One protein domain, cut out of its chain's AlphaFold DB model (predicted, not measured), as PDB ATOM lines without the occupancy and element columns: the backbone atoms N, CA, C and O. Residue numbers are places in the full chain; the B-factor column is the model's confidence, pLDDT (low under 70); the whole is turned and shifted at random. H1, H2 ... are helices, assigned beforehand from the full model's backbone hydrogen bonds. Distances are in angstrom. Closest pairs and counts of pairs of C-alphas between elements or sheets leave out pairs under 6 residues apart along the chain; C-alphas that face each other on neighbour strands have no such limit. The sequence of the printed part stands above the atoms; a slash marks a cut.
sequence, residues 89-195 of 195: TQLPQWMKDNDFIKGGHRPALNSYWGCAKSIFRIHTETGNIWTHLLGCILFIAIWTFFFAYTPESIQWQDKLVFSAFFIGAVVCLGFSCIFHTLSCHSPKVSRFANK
ATOM      1  N   THR A  89     -19.069 -19.865   7.156       91.44
ATOM      2  CA  THR A  89     -19.006 -18.747   6.204       91.44
ATOM      3  C   THR A  89     -18.242 -17.544   6.754       91.44
ATOM      4  O   THR A  89     -17.575 -16.855   5.982       91.44
ATOM      5  N   GLN A  90     -18.290 -17.336   8.072       90.69
ATOM      6  CA  GLN A  90     -17.663 -16.223   8.789       90.69
ATOM      7  C   GLN A  90     -16.201 -16.497   9.165       90.69
ATOM      8  O   GLN A  90     -15.499 -15.582   9.599       90.69
ATOM      9  N   LEU A  91     -15.724 -17.737   9.007       90.94
ATOM     10  CA  LEU A  91     -14.324 -18.055   9.255       90.94
ATOM     11  C   LEU A  91     -13.417 -17.364   8.224       90.94
ATOM     12  O   LEU A  91     -13.780 -17.225   7.055       90.94
ATOM     13  N   PRO A  92     -12.202 -16.962   8.611       91.44
ATOM     14  CA  PRO A  92     -11.172 -16.592   7.663       91.44
ATOM     15  C   PRO A  92     -10.658 -17.828   6.910       91.44
ATOM     16  O   PRO A  92     -10.665 -18.943   7.427       91.44
ATOM     17  N   GLN A  93     -10.157 -17.617   5.690       89.81
ATOM     18  CA  GLN A  93      -9.839 -18.696   4.746       89.81
ATOM     19  C   GLN A  93      -8.858 -19.752   5.283       89.81
ATOM     20  O   GLN A  93      -8.977 -20.922   4.953       89.81
ATOM     21  N   TRP A  94      -7.910 -19.358   6.133       90.06
ATOM     22  CA  TRP A  94      -6.901 -20.252   6.712       90.06
ATOM     23  C   TRP A  94      -7.443 -21.193   7.804       90.06
ATOM     24  O   TRP A  94      -6.733 -22.111   8.194       90.06
ATOM     25  N   MET A  95      -8.664 -20.958   8.306       90.50
ATOM     26  CA  MET A  95      -9.363 -21.843   9.251       90.50
ATOM     27  C   MET A  95     -10.480 -22.658   8.586       90.50
ATOM     28  O   MET A  95     -11.134 -23.441   9.262       90.50
ATOM     29  N   LYS A  96     -10.746 -22.450   7.290       90.56
ATOM     30  CA  LYS A  96     -11.761 -23.207   6.551       90.56
ATOM     31  C   LYS A  96     -11.146 -24.504   6.040       90.56
ATOM     32  O   LYS A  96     -10.489 -24.503   5.004       90.56
ATOM     33  N   ASP A  97     -11.365 -25.582   6.772       86.94
ATOM     34  CA  ASP A  97     -10.895 -26.927   6.450       86.94
ATOM     35  C   ASP A  97     -11.986 -27.765   5.764       86.94
ATOM     36  O   ASP A  97     -11.769 -28.295   4.676       86.94
ATOM     37  N   ASN A  98     -13.174 -27.835   6.366       90.12
ATOM     38  CA  ASN A  98     -14.264 -28.712   5.967       90.12
ATOM     39  C   ASN A  98     -15.589 -27.937   5.895       90.12
ATOM     40  O   ASN A  98     -16.168 -27.548   6.912       90.12
ATOM     41  N   ASP A  99     -16.107 -27.757   4.680       89.75
ATOM     42  CA  ASP A  99     -17.334 -27.008   4.417       89.75
ATOM     43  C   ASP A  99     -18.617 -27.764   4.782       89.75
ATOM     44  O   ASP A  99     -19.675 -27.135   4.869       89.75
ATOM     45  N   PHE A 100     -18.559 -29.069   5.065       91.56
ATOM     46  CA  PHE A 100     -19.695 -29.827   5.603       91.56
ATOM     47  C   PHE A 100     -20.036 -29.408   7.041       91.56
ATOM     48  O   PHE A 100     -21.199 -29.480   7.445       91.56
ATOM     49  N   ILE A 101     -19.061 -28.894   7.800       90.62
ATOM     50  CA  ILE A 101     -19.253 -28.439   9.180       90.62
ATOM     51  C   ILE A 101     -19.709 -26.982   9.166       90.62
ATOM     52  O   ILE A 101     -18.903 -26.056   9.110       90.62
ATOM     53  N   LYS A 102     -21.023 -26.757   9.217       90.12
ATOM     54  CA  LYS A 102     -21.600 -25.421   8.995       90.12
ATOM     55  C   LYS A 102     -21.405 -24.439  10.155       90.12
ATOM     56  O   LYS A 102     -21.317 -23.243   9.896       90.12
ATOM     57  N   GLY A 103     -21.273 -24.900  11.399       91.69
ATOM     58  CA  GLY A 103     -21.155 -24.022  12.568       91.69
ATOM     59  C   GLY A 103     -20.458 -24.664  13.764       91.69
ATOM     60  O   GLY A 103     -19.971 -25.786  13.678       91.69
ATOM     61  N   GLY A 104     -20.410 -23.935  14.884       91.00
ATOM     62  CA  GLY A 104     -19.717 -24.385  16.099       91.00
ATOM     63  C   GLY A 104     -18.208 -24.126  16.078       91.00
ATOM     64  O   GLY A 104     -17.463 -24.728  16.852       91.00
ATOM     65  N   HIS A 105     -17.749 -23.243  15.189       93.75
ATOM     66  CA  HIS A 105     -16.333 -22.958  15.011       93.75
ATOM     67  C   HIS A 105     -15.838 -21.882  15.970       93.75
ATOM     68  O   HIS A 105     -16.591 -21.017  16.418       93.75
ATOM     69  N   ARG A 106     -14.540 -21.909  16.261       93.81
ATOM     70  CA  ARG A 106     -13.894 -20.876  17.074       93.81
ATOM     71  C   ARG A 106     -13.545 -19.659  16.212       93.81
ATOM     72  O   ARG A 106     -13.054 -19.840  15.098       93.81
ATOM     73  N   PRO A 107     -13.732 -18.426  16.706       92.44
ATOM     74  CA  PRO A 107     -13.163 -17.250  16.074       92.44
ATOM     75  C   PRO A 107     -11.643 -17.220  16.285       92.44
ATOM     76  O   PRO A 107     -11.091 -17.957  17.104       92.44
ATOM     77  N   ALA A 108     -10.963 -16.331  15.565       92.62
ATOM     78  CA  ALA A 108      -9.535 -16.112  15.755       92.62
ATOM     79  C   ALA A 108      -9.277 -15.455  17.124       92.62
ATOM     80  O   ALA A 108      -9.672 -14.310  17.347       92.62
ATOM     81  N   LEU A 109      -8.626 -16.174  18.042       90.00
ATOM     82  CA  LEU A 109      -8.464 -15.731  19.433       90.00
ATOM     83  C   LEU A 109      -7.238 -14.845  19.655       90.00
ATOM     84  O   LEU A 109      -7.208 -14.110  20.638       90.00
ATOM     85  N   ASN A 110      -6.230 -14.910  18.773       89.62
ATOM     86  CA  ASN A 110      -4.976 -14.143  18.847       89.62
ATOM     87  C   ASN A 110      -4.296 -14.142  20.237       89.62
ATOM     88  O   ASN A 110      -3.543 -13.228  20.566       89.62
ATOM     89  N   SER A 111      -4.573 -15.151  21.066       91.56
ATOM     90  CA  SER A 111      -4.057 -15.283  22.425       91.56
ATOM     91  C   SER A 111      -3.849 -16.753  22.755       91.56
ATOM     92  O   SER A 111      -4.806 -17.529  22.762       91.56
ATOM     93  N   TYR A 112      -2.611 -17.133  23.082       91.69
ATOM     94  CA  TYR A 112      -2.261 -18.504  23.468       91.69
ATOM     95  C   TYR A 112      -3.079 -18.996  24.661       91.69
ATOM     96  O   TYR A 112      -3.559 -20.126  24.663       91.69
ATOM     97  N   TRP A 113      -3.305 -18.130  25.649       90.19
ATOM     98  CA  TRP A 113      -4.120 -18.472  26.812       90.19
ATOM     99  C   TRP A 113      -5.603 -18.621  26.457       90.19
ATOM    100  O   TRP A 113      -6.287 -19.483  27.004       90.19
ATOM    101  N   GLY A 114      -6.097 -17.821  25.506       90.12
ATOM    102  CA  GLY A 114      -7.439 -17.986  24.945       90.12
ATOM    103  C   GLY A 114      -7.605 -19.335  24.239       90.12
ATOM    104  O   GLY A 114      -8.599 -20.025  24.464       90.12
ATOM    105  N   CYS A 115      -6.604 -19.741  23.454       92.00
ATOM    106  CA  CYS A 115      -6.549 -21.052  22.808       92.00
ATOM    107  C   CYS A 115      -6.491 -22.190  23.838       92.00
ATOM    108  O   CYS A 115      -7.290 -23.117  23.755       92.00
ATOM    109  N   ALA A 116      -5.634 -22.097  24.859       92.50
ATOM    110  CA  ALA A 116      -5.534 -23.111  25.911       92.50
ATOM    111  C   ALA A 116      -6.837 -23.246  26.719       92.50
ATOM    112  O   ALA A 116      -7.314 -24.351  26.958       92.50
ATOM    113  N   LYS A 117      -7.489 -22.129  27.067       90.62
ATOM    114  CA  LYS A 117      -8.812 -22.151  27.716       90.62
ATOM    115  C   LYS A 117      -9.904 -22.762  26.839       90.62
ATOM    116  O   LYS A 117     -10.890 -23.260  27.377       90.62
ATOM    117  N   SER A 118      -9.750 -22.735  25.512       92.06
ATOM    118  CA  SER A 118     -10.736 -23.329  24.604       92.06
ATOM    119  C   SER A 118     -10.819 -24.851  24.718       92.06
ATOM    120  O   SER A 118     -11.882 -25.385  24.439       92.06
ATOM    121  N   ILE A 119      -9.780 -25.528  25.230       92.88
ATOM    122  CA  ILE A 119      -9.770 -26.986  25.470       92.88
ATOM    123  C   ILE A 119     -10.977 -27.430  26.317       92.88
ATOM    124  O   ILE A 119     -11.559 -28.488  26.078       92.88
ATOM    125  N   PHE A 120     -11.385 -26.596  27.278       90.81
ATOM    126  CA  PHE A 120     -12.512 -26.857  28.178       90.81
ATOM    127  C   PHE A 120     -13.858 -26.328  27.655       90.81
ATOM    128  O   PHE A 120     -14.847 -26.328  28.385       90.81
ATOM    129  N   ARG A 121     -13.919 -25.848  26.407       89.69
ATOM    130  CA  ARG A 121     -15.160 -25.425  25.745       89.69
ATOM    131  C   ARG A 121     -15.526 -26.389  24.625       89.69
ATOM    132  O   ARG A 121     -14.665 -27.010  24.010       89.69
ATOM    133  N   ILE A 122     -16.822 -26.468  24.341       91.44
ATOM    134  CA  ILE A 122     -17.357 -27.282  23.250       91.44
ATOM    135  C   ILE A 122     -17.321 -26.471  21.951       91.44
ATOM    136  O   ILE A 122     -17.892 -25.384  21.865       91.44
ATOM    137  N   HIS A 123     -16.634 -27.011  20.953       93.06
ATOM    138  CA  HIS A 123     -16.515 -26.509  19.590       93.06
ATOM    139  C   HIS A 123     -16.077 -27.660  18.665       93.06
ATOM    140  O   HIS A 123     -15.788 -28.767  19.118       93.06
ATOM    141  N   THR A 124     -15.976 -27.407  17.364       93.62
ATOM    142  CA  THR A 124     -15.632 -28.422  16.343       93.62
ATOM    143  C   THR A 124     -14.312 -29.154  16.617       93.62
ATOM    144  O   THR A 124     -14.233 -30.369  16.491       93.62
ATOM    145  N   GLU A 125     -13.300 -28.434  17.101       94.50
ATOM    146  CA  GLU A 125     -11.977 -28.994  17.427       94.50
ATOM    147  C   GLU A 125     -11.892 -29.721  18.784       94.50
ATOM    148  O   GLU A 125     -10.841 -30.260  19.122       94.50
ATOM    149  N   THR A 126     -12.955 -29.732  19.602       94.44
ATOM    150  CA  THR A 126     -12.898 -30.315  20.957       94.44
ATOM    151  C   THR A 126     -12.598 -31.808  20.882       94.44
ATOM    152  O   THR A 126     -11.726 -32.286  21.600       94.44
ATOM    153  N   GLY A 127     -13.252 -32.533  19.968       93.56
ATOM    154  CA  GLY A 127     -12.993 -33.956  19.751       93.56
ATOM    155  C   GLY A 127     -11.532 -34.226  19.393       93.56
ATOM    156  O   GLY A 127     -10.893 -35.036  20.053       93.56
ATOM    157  N   ASN A 128     -10.986 -33.482  18.427       96.19
ATOM    158  CA  ASN A 128      -9.598 -33.629  17.980       96.19
ATOM    159  C   ASN A 128      -8.594 -33.387  19.117       96.19
ATOM    160  O   ASN A 128      -7.644 -34.145  19.293       96.19
ATOM    161  N   ILE A 129      -8.816 -32.353  19.933       96.31
ATOM    162  CA  ILE A 129      -7.947 -32.061  21.078       96.31
ATOM    163  C   ILE A 129      -8.016 -33.196  22.101       96.31
ATOM    164  O   ILE A 129      -6.979 -33.710  22.517       96.31
ATOM    165  N   TRP A 130      -9.221 -33.594  22.514       96.06
ATOM    166  CA  TRP A 130      -9.394 -34.560  23.597       96.06
ATOM    167  C   TRP A 130      -8.941 -35.967  23.218       96.06
ATOM    168  O   TRP A 130      -8.343 -36.639  24.055       96.06
ATOM    169  N   THR A 131      -9.151 -36.415  21.979       96.69
ATOM    170  CA  THR A 131      -8.678 -37.737  21.537       96.69
ATOM    171  C   THR A 131      -7.153 -37.826  21.580       96.69
ATOM    172  O   THR A 131      -6.609 -38.785  22.127       96.69
ATOM    173  N   HIS A 132      -6.448 -36.802  21.090       96.88
ATOM    174  CA  HIS A 132      -4.988 -36.755  21.144       96.88
ATOM    175  C   HIS A 132      -4.449 -36.532  22.561       96.88
ATOM    176  O   HIS A 132      -3.463 -37.166  22.937       96.88
ATOM    177  N   LEU A 133      -5.099 -35.688  23.368       95.56
ATOM    178  CA  LEU A 133      -4.709 -35.431  24.756       95.56
ATOM    179  C   LEU A 133      -4.848 -36.688  25.624       95.56
ATOM    180  O   LEU A 133      -3.907 -37.051  26.329       95.56
ATOM    181  N   LEU A 134      -5.993 -37.374  25.546       96.94
ATOM    182  CA  LEU A 134      -6.221 -38.630  26.264       96.94
ATOM    183  C   LEU A 134      -5.260 -39.720  25.788       96.94
ATOM    184  O   LEU A 134      -4.701 -40.432  26.617       96.94
ATOM    185  N   GLY A 135      -5.011 -39.806  24.478       96.25
ATOM    186  CA  GLY A 135      -3.984 -40.690  23.933       96.25
ATOM    187  C   GLY A 135      -2.606 -40.399  24.530       96.25
ATOM    188  O   GLY A 135      -1.937 -41.312  25.001       96.25
ATOM    189  N   CYS A 136      -2.195 -39.131  24.575       97.19
ATOM    190  CA  CYS A 136      -0.908 -38.717  25.132       97.19
ATOM    191  C   CYS A 136      -0.768 -39.127  26.609       97.19
ATOM    192  O   CYS A 136       0.220 -39.759  26.983       97.19
ATOM    193  N   ILE A 137      -1.790 -38.855  27.429       97.38
ATOM    194  CA  ILE A 137      -1.831 -39.258  28.845       97.38
ATOM    195  C   ILE A 137      -1.744 -40.783  28.981       97.38
ATOM    196  O   ILE A 137      -0.983 -41.282  29.808       97.38
ATOM    197  N   LEU A 138      -2.485 -41.527  28.155       97.56
ATOM    198  CA  LEU A 138      -2.484 -42.987  28.172       97.56
ATOM    199  C   LEU A 138      -1.103 -43.559  27.824       97.56
ATOM    200  O   LEU A 138      -0.614 -44.426  28.541       97.56
ATOM    201  N   PHE A 139      -0.445 -43.063  26.772       97.12
ATOM    202  CA  PHE A 139       0.898 -43.521  26.403       97.12
ATOM    203  C   PHE A 139       1.939 -43.191  27.475       97.12
ATOM    204  O   PHE A 139       2.799 -44.026  27.743       97.12
ATOM    205  N   ILE A 140       1.841 -42.032  28.140       97.38
ATOM    206  CA  ILE A 140       2.697 -41.703  29.292       97.38
ATOM    207  C   ILE A 140       2.443 -42.682  30.444       97.38
ATOM    208  O   ILE A 140       3.399 -43.203  31.009       97.38
ATOM    209  N   ALA A 141       1.181 -42.964  30.775       97.62
ATOM    210  CA  ALA A 141       0.825 -43.881  31.857       97.62
ATOM    211  C   ALA A 141       1.286 -45.322  31.581       97.62
ATOM    212  O   ALA A 141       1.806 -45.990  32.471       97.62
ATOM    213  N   ILE A 142       1.137 -45.798  30.343       96.62
ATOM    214  CA  ILE A 142       1.642 -47.115  29.935       96.62
ATOM    215  C   ILE A 142       3.171 -47.132  29.991       96.62
ATOM    216  O   ILE A 142       3.746 -48.109  30.462       96.62
ATOM    217  N   TRP A 143       3.837 -46.063  29.550       96.06
ATOM    218  CA  TRP A 143       5.295 -45.975  29.580       96.06
ATOM    219  C   TRP A 143       5.839 -45.995  31.014       96.06
ATOM    220  O   TRP A 143       6.752 -46.765  31.312       96.06
ATOM    221  N   THR A 144       5.251 -45.223  31.931       95.75
ATOM    222  CA  THR A 144       5.651 -45.228  33.347       95.75
ATOM    223  C   THR A 144       5.356 -46.567  34.014       95.75
ATOM    224  O   THR A 144       6.203 -47.076  34.746       95.75
ATOM    225  N   PHE A 145       4.204 -47.178  33.722       95.38
ATOM    226  CA  PHE A 145       3.866 -48.520  34.192       95.38
ATOM    227  C   PHE A 145       4.872 -49.562  33.689       95.38
ATOM    228  O   PHE A 145       5.388 -50.353  34.477       95.38
ATOM    229  N   PHE A 146       5.215 -49.528  32.400       92.62
ATOM    230  CA  PHE A 146       6.230 -50.402  31.820       92.62
ATOM    231  C   PHE A 146       7.549 -50.275  32.588       92.62
ATOM    232  O   PHE A 146       8.086 -51.281  33.038       92.62
ATOM    233  N   PHE A 147       8.040 -49.061  32.840       90.88
ATOM    234  CA  PHE A 147       9.286 -48.868  33.586       90.88
ATOM    235  C   PHE A 147       9.210 -49.288  35.059       90.88
ATOM    236  O   PHE A 147      10.195 -49.803  35.580       90.88
ATOM    237  N   ALA A 148       8.063 -49.108  35.715       92.81
ATOM    238  CA  ALA A 148       7.887 -49.443  37.126       92.81
ATOM    239  C   ALA A 148       7.819 -50.957  37.393       92.81
ATOM    240  O   ALA A 148       8.258 -51.407  38.448       92.81
ATOM    241  N   TYR A 149       7.273 -51.735  36.454       90.81
ATOM    242  CA  TYR A 149       6.992 -53.163  36.656       90.81
ATOM    243  C   TYR A 149       7.830 -54.101  35.780       90.81
ATOM    244  O   TYR A 149       7.670 -55.318  35.859       90.81
ATOM    245  N   THR A 150       8.731 -53.571  34.947       88.12
ATOM    246  CA  THR A 150       9.608 -54.403  34.114       88.12
ATOM    247  C   THR A 150      10.687 -55.082  34.967       88.12
ATOM    248  O   THR A 150      11.490 -54.374  35.577       88.12
ATOM    249  N   PRO A 151      10.784 -56.427  34.961       84.25
ATOM    250  CA  PRO A 151      11.832 -57.154  35.674       84.25
ATOM    251  C   PRO A 151      13.247 -56.750  35.231       84.25
ATOM    252  O   PRO A 151      13.483 -56.444  34.061       84.25
ATOM    253  N   GLU A 152      14.214 -56.831  36.146       82.44
ATOM    254  CA  GLU A 152      15.646 -56.591  35.870       82.44
ATOM    255  C   GLU A 152      16.247 -57.579  34.850       82.44
ATOM    256  O   GLU A 152      17.304 -57.325  34.281       82.44
ATOM    257  N   SER A 153      15.574 -58.701  34.572       87.06
ATOM    258  CA  SER A 153      16.015 -59.681  33.572       87.06
ATOM    259  C   SER A 153      15.861 -59.207  32.120       87.06
ATOM    260  O   SER A 153      16.423 -59.830  31.215       87.06
ATOM    261  N   ILE A 154      15.112 -58.126  31.878       87.62
ATOM    262  CA  ILE A 154      14.920 -57.547  30.542       87.62
ATOM    263  C   ILE A 154      16.164 -56.758  30.130       87.62
ATOM    264  O   ILE A 154      16.649 -55.896  30.866       87.62
ATOM    265  N   GLN A 155      16.641 -57.023  28.915       92.69
ATOM    266  CA  GLN A 155      17.814 -56.371  28.344       92.69
ATOM    267  C   GLN A 155      17.593 -54.854  28.213       92.69
ATOM    268  O   GLN A 155      16.505 -54.384  27.871       92.69
ATOM    269  N   TRP A 156      18.636 -54.056  28.456       90.44
ATOM    270  CA  TRP A 156      18.538 -52.592  28.381       90.44
ATOM    271  C   TRP A 156      18.231 -52.099  26.958       90.44
ATOM    272  O   TRP A 156      17.596 -51.058  26.791       90.44
ATOM    273  N   GLN A 157      18.629 -52.862  25.936       94.38
ATOM    274  CA  GLN A 157      18.339 -52.590  24.530       94.38
ATOM    275  C   GLN A 157      16.832 -52.613  24.261       94.38
ATOM    276  O   GLN A 157      16.319 -51.697  23.623       94.38
ATOM    277  N   ASP A 158      16.109 -53.589  24.815       90.69
ATOM    278  CA  ASP A 158      14.653 -53.670  24.672       90.69
ATOM    279  C   ASP A 158      13.996 -52.444  25.314       90.69
ATOM    280  O   ASP A 158      13.150 -51.788  24.704       90.69
ATOM    281  N   LYS A 159      14.462 -52.050  26.509       90.38
ATOM    282  CA  LYS A 159      13.987 -50.836  27.194       90.38
ATOM    283  C   LYS A 159      14.212 -49.578  26.351       90.38
ATOM    284  O   LYS A 159      13.345 -48.701  26.339       90.38
ATOM    285  N   LEU A 160      15.328 -49.478  25.623       93.44
ATOM    286  CA  LEU A 160      15.586 -48.356  24.714       93.44
ATOM    287  C   LEU A 160      14.665 -48.355  23.497       93.44
ATOM    288  O   LEU A 160      14.140 -47.298  23.149       93.44
ATOM    289  N   VAL A 161      14.438 -49.513  22.872       94.88
ATOM    290  CA  VAL A 161      13.537 -49.626  21.714       94.88
ATOM    291  C   VAL A 161      12.112 -49.232  22.108       94.88
ATOM    292  O   VAL A 161      11.497 -48.399  21.439       94.88
ATOM    293  N   PHE A 162      11.610 -49.739  23.238       93.06
ATOM    294  CA  PHE A 162      10.304 -49.335  23.762       93.06
ATOM    295  C   PHE A 162      10.264 -47.849  24.126       93.06
ATOM    296  O   PHE A 162       9.294 -47.169  23.803       93.06
ATOM    297  N   SER A 163      11.323 -47.310  24.736       94.62
ATOM    298  CA  SER A 163      11.391 -45.877  25.059       94.62
ATOM    299  C   SER A 163      11.320 -45.004  23.814       94.62
ATOM    300  O   SER A 163      10.572 -44.033  23.801       94.62
ATOM    301  N   ALA A 164      12.044 -45.356  22.750       96.69
ATOM    302  CA  ALA A 164      11.985 -44.629  21.486       96.69
ATOM    303  C   ALA A 164      10.564 -44.636  20.896       96.69
ATOM    304  O   ALA A 164      10.088 -43.596  20.437       96.69
ATOM    305  N   PHE A 165       9.859 -45.770  20.974       96.31
ATOM    306  CA  PHE A 165       8.456 -45.875  20.565       96.31
ATOM    307  C   PHE A 165       7.534 -44.964  21.393       96.31
ATOM    308  O   PHE A 165       6.787 -44.172  20.818       96.31
ATOM    309  N   PHE A 166       7.605 -45.029  22.727       96.25
ATOM    310  CA  PHE A 166       6.761 -44.208  23.603       96.25
ATOM    311  C   PHE A 166       7.041 -42.714  23.439       96.25
ATOM    312  O   PHE A 166       6.101 -41.928  23.337       96.25
ATOM    313  N   ILE A 167       8.313 -42.318  23.340       97.06
ATOM    314  CA  ILE A 167       8.701 -40.929  23.067       97.06
ATOM    315  C   ILE A 167       8.115 -40.477  21.730       97.06
ATOM    316  O   ILE A 167       7.488 -39.420  21.669       97.06
ATOM    317  N   GLY A 168       8.256 -41.282  20.673       97.44
ATOM    318  CA  GLY A 168       7.679 -40.980  19.364       97.44
ATOM    319  C   GLY A 168       6.159 -40.801  19.419       97.44
ATOM    320  O   GLY A 168       5.635 -39.818  18.894       97.44
ATOM    321  N   ALA A 169       5.452 -41.703  20.105       96.94
ATOM    322  CA  ALA A 169       4.002 -41.633  20.275       96.94
ATOM    323  C   ALA A 169       3.567 -40.374  21.046       96.94
ATOM    324  O   ALA A 169       2.686 -39.645  20.588       96.94
ATOM    325  N   VAL A 170       4.209 -40.079  22.180       97.31
ATOM    326  CA  VAL A 170       3.911 -38.903  23.017       97.31
ATOM    327  C   VAL A 170       4.190 -37.604  22.265       97.31
ATOM    328  O   VAL A 170       3.366 -36.693  22.296       97.31
ATOM    329  N   VAL A 171       5.313 -37.518  21.549       96.81
ATOM    330  CA  VAL A 171       5.665 -36.340  20.741       96.81
ATOM    331  C   VAL A 171       4.660 -36.139  19.605       96.81
ATOM    332  O   VAL A 171       4.172 -35.027  19.418       96.81
ATOM    333  N   CYS A 172       4.293 -37.204  18.891       96.88
ATOM    334  CA  CYS A 172       3.309 -37.155  17.808       96.88
ATOM    335  C   CYS A 172       1.937 -36.663  18.301       96.88
ATOM    336  O   CYS A 172       1.380 -35.695  17.778       96.88
ATOM    337  N   LEU A 173       1.413 -37.287  19.360       96.69
ATOM    338  CA  LEU A 173       0.121 -36.927  19.944       96.69
ATOM    339  C   LEU A 173       0.150 -35.529  20.570       96.69
ATOM    340  O   LEU A 173      -0.808 -34.770  20.429       96.69
ATOM    341  N   GLY A 174       1.259 -35.168  21.219       95.88
ATOM    342  CA  GLY A 174       1.481 -33.848  21.797       95.88
ATOM    343  C   GLY A 174       1.462 -32.748  20.743       95.88
ATOM    344  O   GLY A 174       0.729 -31.771  20.898       95.88
ATOM    345  N   PHE A 175       2.195 -32.915  19.638       95.06
ATOM    346  CA  PHE A 175       2.166 -31.953  18.536       95.06
ATOM    347  C   PHE A 175       0.789 -31.851  17.888       95.06
ATOM    348  O   PHE A 175       0.333 -30.731  17.659       95.06
ATOM    349  N   SER A 176       0.084 -32.968  17.686       95.25
ATOM    350  CA  SER A 176      -1.295 -32.933  17.181       95.25
ATOM    351  C   SER A 176      -2.231 -32.157  18.121       95.25
ATOM    352  O   SER A 176      -2.945 -31.244  17.703       95.25
ATOM    353  N   CYS A 177      -2.173 -32.434  19.428       95.94
ATOM    354  CA  CYS A 177      -2.970 -31.725  20.430       95.94
ATOM    355  C   CYS A 177      -2.662 -30.216  20.449       95.94
ATOM    356  O   CYS A 177      -3.578 -29.389  20.514       95.94
ATOM    357  N   ILE A 178      -1.381 -29.840  20.375       94.25
ATOM    358  CA  ILE A 178      -0.950 -28.436  20.313       94.25
ATOM    359  C   ILE A 178      -1.460 -27.781  19.027       94.25
ATOM    360  O   ILE A 178      -1.997 -26.675  19.093       94.25
ATOM    361  N   PHE A 179      -1.349 -28.457  17.882       93.81
ATOM    362  CA  PHE A 179      -1.857 -27.977  16.599       93.81
ATOM    363  C   PHE A 179      -3.358 -27.684  16.674       93.81
ATOM    364  O   PHE A 179      -3.764 -26.545  16.447       93.81
ATOM    365  N   HIS A 180      -4.176 -28.654  17.091       94.44
ATOM    366  CA  HIS A 180      -5.624 -28.464  17.210       94.44
ATOM    367  C   HIS A 180      -6.005 -27.429  18.272       94.44
ATOM    368  O   HIS A 180      -7.046 -26.788  18.164       94.44
ATOM    369  N   THR A 181      -5.174 -27.194  19.287       94.44
ATOM    370  CA  THR A 181      -5.402 -26.122  20.270       94.44
ATOM    371  C   THR A 181      -5.083 -24.744  19.680       94.44
ATOM    372  O   THR A 181      -5.856 -23.797  19.844       94.44
ATOM    373  N   LEU A 182      -3.960 -24.617  18.971       94.19
ATOM    374  CA  LEU A 182      -3.438 -23.350  18.447       94.19
ATOM    375  C   LEU A 182      -3.917 -23.012  17.028       94.19
ATOM    376  O   LEU A 182      -3.652 -21.903  16.553       94.19
ATOM    377  N   SER A 183      -4.669 -23.901  16.377       92.06
ATOM    378  CA  SER A 183      -5.205 -23.708  15.023       92.06
ATOM    379  C   SER A 183      -6.078 -22.460  14.897       92.06
ATOM    380  O   SER A 183      -6.197 -21.927  13.804       92.06
ATOM    381  N   CYS A 184      -6.628 -21.944  16.002       90.81
ATOM    382  CA  CYS A 184      -7.426 -20.714  16.041       90.81
ATOM    383  C   CYS A 184      -6.649 -19.454  16.468       90.81
ATOM    384  O   CYS A 184      -7.239 -18.379  16.591       90.81
ATOM    385  N   HIS A 185      -5.337 -19.543  16.718       94.06
ATOM    386  CA  HIS A 185      -4.563 -18.412  17.237       94.06
ATOM    387  C   HIS A 185      -4.385 -17.315  16.185       94.06
ATOM    388  O   HIS A 185      -4.855 -16.198  16.357       94.06
ATOM    389  N   SER A 186      -3.656 -17.618  15.110       92.12
ATOM    390  CA  SER A 186      -3.343 -16.677  14.031       92.12
ATOM    391  C   SER A 186      -2.855 -17.440  12.793       92.12
ATOM    392  O   SER A 186      -2.317 -18.541  12.957       92.12
ATOM    393  N   PRO A 187      -2.907 -16.850  11.584       89.12
ATOM    394  CA  PRO A 187      -2.447 -17.512  10.361       89.12
ATOM    395  C   PRO A 187      -0.985 -17.970  10.426       89.12
ATOM    396  O   PRO A 187      -0.639 -19.037   9.932       89.12
ATOM    397  N   LYS A 188      -0.112 -17.166  11.052       89.06
ATOM    398  CA  LYS A 188       1.321 -17.479  11.189       89.06
ATOM    399  C   LYS A 188       1.543 -18.697  12.083       89.06
ATOM    400  O   LYS A 188       2.311 -19.576  11.715       89.06
ATOM    401  N   VAL A 189       0.855 -18.742  13.225       88.50
ATOM    402  CA  VAL A 189       0.943 -19.852  14.189       88.50
ATOM    403  C   VAL A 189       0.341 -21.126  13.602       88.50
ATOM    404  O   VAL A 189       0.986 -22.165  13.650       88.50
ATOM    405  N   SER A 190      -0.832 -21.037  12.970       86.94
ATOM    406  CA  SER A 190      -1.471 -22.180  12.308       86.94
ATOM    407  C   SER A 190      -0.589 -22.752  11.189       86.94
ATOM    408  O   SER A 190      -0.338 -23.952  11.146       86.94
ATOM    409  N   ARG A 191       0.006 -21.894  10.347       86.31
ATOM    410  CA  ARG A 191       0.948 -22.331   9.304       86.31
ATOM    411  C   ARG A 191       2.245 -22.914   9.865       86.31
ATOM    412  O   ARG A 191       2.827 -23.774   9.223       86.31
ATOM    413  N   PHE A 192       2.737 -22.413  10.996       87.25
ATOM    414  CA  PHE A 192       3.927 -22.965  11.642       87.25
ATOM    415  C   PHE A 192       3.655 -24.354  12.220       87.25
ATOM    416  O   PHE A 192       4.482 -25.236  12.057       87.25
ATOM    417  N   ALA A 193       2.494 -24.548  12.845       79.81
ATOM    418  CA  ALA A 193       2.110 -25.825  13.432       79.81
ATOM    419  C   ALA A 193       1.690 -26.882  12.386       79.81
ATOM    420  O   ALA A 193       1.599 -28.055  12.724       79.81
ATOM    421  N   ASN A 194       1.441 -26.475  11.136       79.56
ATOM    422  CA  ASN A 194       1.146 -27.352   9.995       79.56
ATOM    423  C   ASN A 194       2.387 -27.639   9.117       79.56
ATOM    424  O   ASN A 194       2.262 -27.905   7.923       79.56
ATOM    425  N   LYS A 195       3.596 -27.468   9.655       67.94
ATOM    426  CA  LYS A 195       4.864 -27.804   8.990       67.94
ATOM    427  C   LYS A 195       5.538 -28.938   9.733       67.94
ATOM    428  O   LYS A 195       6.168 -29.756   9.034       67.94
TER     429      LYS A 195
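This is residues 89 to 195 of the 195 residues of an uncharacterized protein of Hymenolepis diminuta (UniProt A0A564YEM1). Two long helices, H2 and H3, lie side by side as a long helical hairpin, and at its open end, away from the turn, gather two short helices, H1 and H4, and a long opening stretch with no named helix. H1 sits crosswise to H3 at that end, H4 folds back along the last part of H3, and the turn at the other end sticks out with residues 151 to 158. The printed part has 107 residues with four named helices, H1, H2, H3 and H4 in chain order, and no named strand; the class is all helix. The whole is loose, with a radius of gyration of the C-alphas of 17.9 A, and a rod in outline, spanning 60 by 27 by 25 A.

Residues 89 to 111 come first, from C-alpha 89 at (-19.006, -18.747, 6.204), with no named element. H1 is residues 112 to 118. H2, residues 126 to 149, is 34.1 A long and begins with C-alpha 126 at (-12.898, -30.315, 20.957). H3, residues 156 to 182, is 37.9 A long. H4, residues 187 to 193, ends with C-alpha 193 at (2.110, -25.825, 13.432).

H3 is the hub, touching the three other helices. H2 and H3 form a hairpin at a shallow tilt of 19 degrees, opposite ways; their closest C-alphas, of Ile 129 and Cys 177, are 5.0 A apart. H1 touches H3 at residues 181 to 182 alone, about perpendicular at 89 degrees, with the C-alphas of Cys 115 and Thr 181 closest at 5.8 A. H3, with residues 175 to 182 alone, touches H4, and the two form a hairpin at a shallow tilt of 12 degrees, opposite ways; the closest C-alphas, of Phe 179 and Ala 193, are 5.5 A apart. H4 is apart from H1 and H2, and H1 and H2 are only just apart, 8.2 A at the closest. In H1, H2, H3 and H4 every O i to N i+4 pair is within hydrogen-bond range.

The two C-alphas farthest apart, of Thr 89 and Ser 153, are 60.4 A from each other. The printed part has no cut and ends at residue 195, the chain's last. The link from H3 to H4 is tight, and those from H1 to H2 and from H2 to H3 are short. The mean pLDDT of the printed part is 92.3, and residue 195 alone is under 70.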